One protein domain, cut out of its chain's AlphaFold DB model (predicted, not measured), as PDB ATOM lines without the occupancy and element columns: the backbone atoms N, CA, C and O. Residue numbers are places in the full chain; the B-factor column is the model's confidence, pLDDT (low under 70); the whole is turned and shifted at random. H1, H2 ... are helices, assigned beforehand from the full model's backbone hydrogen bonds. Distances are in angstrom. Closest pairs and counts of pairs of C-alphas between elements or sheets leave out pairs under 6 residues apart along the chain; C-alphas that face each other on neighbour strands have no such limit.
ATOM      1  N   ASN A   5     278.743 406.035 196.211       88.56
ATOM      2  CA  ASN A   5     279.374 405.176 197.202       88.56
ATOM      3  C   ASN A   5     278.336 404.493 198.102       88.56
ATOM      4  O   ASN A   5     278.427 403.287 198.315       88.56
ATOM      5  N   ASP A   6     277.313 405.230 198.546       85.88
ATOM      6  CA  ASP A   6     276.238 404.685 199.383       85.88
ATOM      7  C   ASP A   6     275.427 403.622 198.633       85.88
ATOM      8  O   ASP A   6     275.091 402.582 199.198       85.88
ATOM      9  N   LEU A   7     275.145 403.838 197.345       89.12
ATOM     10  CA  LEU A   7     274.421 402.862 196.522       89.12
ATOM     11  C   LEU A   7     275.214 401.560 196.347       89.12
ATOM     12  O   LEU A   7     274.651 400.472 196.469       89.12
ATOM     13  N   LEU A   8     276.523 401.658 196.104       87.44
ATOM     14  CA  LEU A   8     277.405 400.495 195.975       87.44
ATOM     15  C   LEU A   8     277.596 399.771 197.314       87.44
ATOM     16  O   LEU A   8     277.589 398.540 197.353       87.44
ATOM     17  N   ALA A   9     277.684 400.516 198.416       86.75
ATOM     18  CA  ALA A   9     277.798 399.969 199.765       86.75
ATOM     19  C   ALA A   9     276.562 399.167 200.200       86.75
ATOM     20  O   ALA A   9     276.711 398.253 201.003       86.75
ATOM     21  N   HIS A  10     275.372 399.422 199.639       86.56
ATOM     22  CA  HIS A  10     274.118 398.735 200.006       86.56
ATOM     23  C   HIS A  10     273.562 397.800 198.917       86.56
ATOM     24  O   HIS A  10     272.539 397.147 199.122       86.56
ATOM     25  N   ALA A  11     274.231 397.679 197.766       87.94
ATOM     26  CA  ALA A  11     273.793 396.802 196.683       87.94
ATOM     27  C   ALA A  11     273.765 395.319 197.106       87.94
ATOM     28  O   ALA A  11     274.599 394.857 197.889       87.94
ATOM     29  N   THR A  12     272.825 394.536 196.570       90.25
ATOM     30  CA  THR A  12     272.856 393.070 196.718       90.25
ATOM     31  C   THR A  12     273.711 392.491 195.598       90.25
ATOM     32  O   THR A  12     273.386 392.665 194.426       90.25
ATOM     33  N   ILE A  13     274.805 391.819 195.949       89.06
ATOM     34  CA  ILE A  13     275.740 391.252 194.976       89.06
ATOM     35  C   ILE A  13     275.499 389.747 194.872       89.06
ATOM     36  O   ILE A  13     275.407 389.064 195.888       89.06
ATOM     37  N   TYR A  14     275.414 389.229 193.649       89.50
ATOM     38  CA  TYR A  14     275.264 387.801 193.374       89.50
ATOM     39  C   TYR A  14     276.540 387.238 192.743       89.50
ATOM     40  O   TYR A  14     277.113 387.844 191.840       89.50
ATOM     41  N   MET A  15     276.953 386.052 193.185       87.75
ATOM     42  CA  MET A  15     278.038 385.263 192.602       87.75
ATOM     43  C   MET A  15     277.604 383.815 192.461       87.75
ATOM     44  O   MET A  15     277.079 383.225 193.402       87.75
ATOM     45  N   ASN A  16     277.819 383.234 191.279       84.88
ATOM     46  CA  ASN A  16     277.450 381.847 190.977       84.88
ATOM     47  C   ASN A  16     275.989 381.487 191.335       84.88
ATOM     48  O   ASN A  16     275.713 380.397 191.827       84.88
ATOM     49  N   GLY A  17     275.058 382.429 191.150       86.06
ATOM     50  CA  GLY A  17     273.640 382.236 191.468       86.06
ATOM     51  C   GLY A  17     273.260 382.376 192.949       86.06
ATOM     52  O   GLY A  17     272.088 382.217 193.278       86.06
ATOM     53  N   VAL A  18     274.198 382.716 193.841       88.88
ATOM     54  CA  VAL A  18     273.954 382.911 195.283       88.88
ATOM     55  C   VAL A  18     274.310 384.342 195.691       88.88
ATOM     56  O   VAL A  18     275.205 384.957 195.115       88.88
ATOM     57  N   VAL A  19     273.603 384.902 196.676       89.31
ATOM     58  CA  VAL A  19     273.938 386.219 197.242       89.31
ATOM     59  C   VAL A  19     275.305 386.140 197.930       89.31
ATOM     60  O   VAL A  19     275.457 385.378 198.886       89.31
ATOM     61  N   ASN A  20     276.278 386.940 197.483       86.75
ATOM     62  CA  ASN A  20     277.570 387.069 198.148       86.75
ATOM     63  C   ASN A  20     277.417 387.916 199.423       86.75
ATOM     64  O   ASN A  20     276.953 389.058 199.370       86.75
ATOM     65  N   ARG A  21     277.796 387.341 200.568       84.06
ATOM     66  CA  ARG A  21     277.695 387.959 201.900       84.06
ATOM     67  C   ARG A  21     279.051 388.094 202.607       84.06
ATOM     68  O   ARG A  21     279.063 388.388 203.795       84.06
ATOM     69  N   THR A  22     280.165 387.866 201.909       81.75
ATOM     70  CA  THR A  22     281.507 387.857 202.515       81.75
ATOM     71  C   THR A  22     281.952 389.245 202.984       81.75
ATOM     72  O   THR A  22     282.497 389.373 204.076       81.75
ATOM     73  N   SER A  23     281.683 390.296 202.200       82.62
ATOM     74  CA  SER A  23     282.026 391.678 202.562       82.62
ATOM     75  C   SER A  23     280.961 392.321 203.457       82.62
ATOM     76  O   SER A  23     279.785 392.390 203.085       82.62
ATOM     77  N   SER A  24     281.389 392.856 204.602       82.44
ATOM     78  CA  SER A  24     280.579 393.660 205.531       82.44
ATOM     79  C   SER A  24     280.920 395.159 205.490       82.44
ATOM     80  O   SER A  24     280.480 395.916 206.356       82.44
ATOM     81  N   SER A  25     281.715 395.598 204.507       84.94
ATOM     82  CA  SER A  25     282.180 396.982 204.423       84.94
ATOM     83  C   SER A  25     281.053 397.951 204.051       84.94
ATOM     84  O   SER A  25     280.335 397.747 203.073       84.94
ATOM     85  N   ASN A  26     280.953 399.051 204.803       84.56
ATOM     86  CA  ASN A  26     280.038 400.162 204.521       84.56
ATOM     87  C   ASN A  26     280.612 401.162 203.497       84.56
ATOM     88  O   ASN A  26     279.953 402.145 203.165       84.56
ATOM     89  N   ASP A  27     281.833 400.934 203.002       90.19
ATOM     90  CA  ASP A  27     282.435 401.707 201.917       90.19
ATOM     91  C   ASP A  27     282.273 400.965 200.582       90.19
ATOM     92  O   ASP A  27     282.768 399.849 200.406       90.19
ATOM     93  N   GLY A  28     281.595 401.596 199.619       88.38
ATOM     94  CA  GLY A  28     281.248 400.976 198.339       88.38
ATOM     95  C   GLY A  28     282.468 400.539 197.526       88.38
ATOM     96  O   GLY A  28     282.447 399.472 196.908       88.38
ATOM     97  N   ARG A  29     283.563 401.310 197.564       89.19
ATOM     98  CA  ARG A  29     284.823 400.950 196.892       89.19
ATOM     99  C   ARG A  29     285.448 399.697 197.502       89.19
ATOM    100  O   ARG A  29     285.800 398.775 196.766       89.19
ATOM    101  N   THR A  30     285.585 399.660 198.822       89.56
ATOM    102  CA  THR A  30     286.156 398.515 199.546       89.56
ATOM    103  C   THR A  30     285.310 397.259 199.338       89.56
ATOM    104  O   THR A  30     285.848 396.208 198.993       89.56
ATOM    105  N   ARG A  31     283.978 397.388 199.414       88.44
ATOM    106  CA  ARG A  31     283.037 396.284 199.184       88.44
ATOM    107  C   ARG A  31     283.176 395.670 197.791       88.44
ATOM    108  O   ARG A  31     283.151 394.447 197.663       88.44
ATOM    109  N   ILE A  32     283.371 396.487 196.751       89.56
ATOM    110  CA  ILE A  32     283.635 395.996 195.387       89.56
ATOM    111  C   ILE A  32     284.976 395.265 195.302       89.56
ATOM    112  O   ILE A  32     285.049 394.236 194.637       89.56
ATOM    113  N   LEU A  33     286.031 395.770 195.947       90.00
ATOM    114  CA  LEU A  33     287.352 395.136 195.908       90.00
ATOM    115  C   LEU A  33     287.343 393.760 196.585       90.00
ATOM    116  O   LEU A  33     287.834 392.800 195.995       90.00
ATOM    117  N   GLU A  34     286.740 393.643 197.767       89.12
ATOM    118  CA  GLU A  34     286.578 392.365 198.479       89.12
ATOM    119  C   GLU A  34     285.727 391.384 197.661       89.12
ATOM    120  O   GLU A  34     286.109 390.243 197.423       89.12
ATOM    121  N   THR A  35     284.622 391.873 197.101       89.19
ATOM    122  CA  THR A  35     283.772 391.111 196.177       89.19
ATOM    123  C   THR A  35     284.554 390.642 194.938       89.19
ATOM    124  O   THR A  35     284.407 389.509 194.483       89.19
ATOM    125  N   ALA A  36     285.414 391.479 194.361       89.25
ATOM    126  CA  ALA A  36     286.247 391.081 193.232       89.25
ATOM    127  C   ALA A  36     287.261 389.994 193.629       89.25
ATOM    128  O   ALA A  36     287.510 389.084 192.838       89.25
ATOM    129  N   GLN A  37     287.801 390.037 194.853       88.00
ATOM    130  CA  GLN A  37     288.661 388.975 195.388       88.00
ATOM    131  C   GLN A  37     287.897 387.652 195.540       88.00
ATOM    132  O   GLN A  37     288.407 386.613 195.116       88.00
ATOM    133  N   ASP A  38     286.659 387.685 196.036       88.06
ATOM    134  CA  ASP A  38     285.800 386.495 196.114       88.06
ATOM    135  C   ASP A  38     285.533 385.899 194.725       88.06
ATOM    136  O   ASP A  38     285.610 384.683 194.526       88.06
ATOM    137  N   LEU A  39     285.280 386.756 193.728       88.94
ATOM    138  CA  LEU A  39     285.088 386.320 192.346       88.94
ATOM    139  C   LEU A  39     286.349 385.652 191.782       88.94
ATOM    140  O   LEU A  39     286.236 384.668 191.051       88.94
ATOM    141  N   ILE A  40     287.541 386.154 192.122       88.81
ATOM    142  CA  ILE A  40     288.817 385.537 191.730       88.81
ATOM    143  C   ILE A  40     288.952 384.150 192.366       88.81
ATOM    144  O   ILE A  40     289.271 383.198 191.654       88.81
ATOM    145  N   GLN A  41     288.662 384.004 193.662       86.31
ATOM    146  CA  GLN A  41     288.729 382.704 194.346       86.31
ATOM    147  C   GLN A  41     287.735 381.693 193.766       86.31
ATOM    148  O   GLN A  41     288.064 380.517 193.602       86.31
ATOM    149  N   LEU A  42     286.539 382.153 193.399       88.19
ATOM    150  CA  LEU A  42     285.527 381.337 192.736       88.19
ATOM    151  C   LEU A  42     285.950 380.941 191.310       88.19
ATOM    152  O   LEU A  42     285.750 379.801 190.890       88.19
ATOM    153  N   ALA A  43     286.524 381.875 190.549       90.06
ATOM    154  CA  ALA A  43     286.952 381.648 189.172       90.06
ATOM    155  C   ALA A  43     288.212 380.769 189.074       90.06
ATOM    156  O   ALA A  43     288.347 380.023 188.098       90.06
ATOM    157  N   TYR A  44     289.103 380.845 190.068       93.19
ATOM    158  CA  TYR A  44     290.392 380.153 190.132       93.19
ATOM    159  C   TYR A  44     290.575 379.433 191.481       93.19
ATOM    160  O   TYR A  44     291.419 379.813 192.297       93.19
TER     161      TYR A  44
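This is residues 5 to 44 of the 482 residues of an uncharacterized protein of Bacteroidetes bacterium ADurb.BinA104 (UniProt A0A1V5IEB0). One long straight helix, H2, makes the long side of a small elongated body, with the short helix H1 set at a steep tilt beside its first turns. Between them the chain, residues 11 to 27, runs out from H1 toward the far end of H2, folds back at a short pairing of residues 14 to 15 with 18 to 19, and returns to the start of H2. The printed part has 40 residues, with two named helices in the order H1, H2, no named strand, and the class all helix. It is compact, with a radius of gyration of the C-alphas of 9.7 A, and spans 29 by 17 by 12 A.

H1 is residues 5 to 10, from C-alpha 5 at (279.374, 405.176, 197.202) to C-alpha 10, a length of 8.8 A. Residues 11 to 27 follow with no named element; residues 14 to 15 pair with residues 18 to 19, antiparallel. H2 is residues 28 to 43, from C-alpha 28 at (281.248, 400.976, 198.339) to C-alpha 43 at (286.952, 381.648, 189.172), a length of 22.1 A.

H1 and H2 touch, and the closest C-alphas, those of Ala 9 and Gly 28, are 3.9 A apart. H2 touches H1 with residues 28 to 32 alone. The two run the same way at a steep tilt of 53 degrees, and their centres are 14.6 A apart. In H1 and H2 every O i to N i+4 pair is within hydrogen-bond range.

The two C-alphas farthest apart are those of Asp 6 and Tyr 44, 29.8 A. The printed part has no cut. The link from H1 to H2, 17 residues, is long. The mean pLDDT of the printed part is 87.7, and no printed residue is under 70.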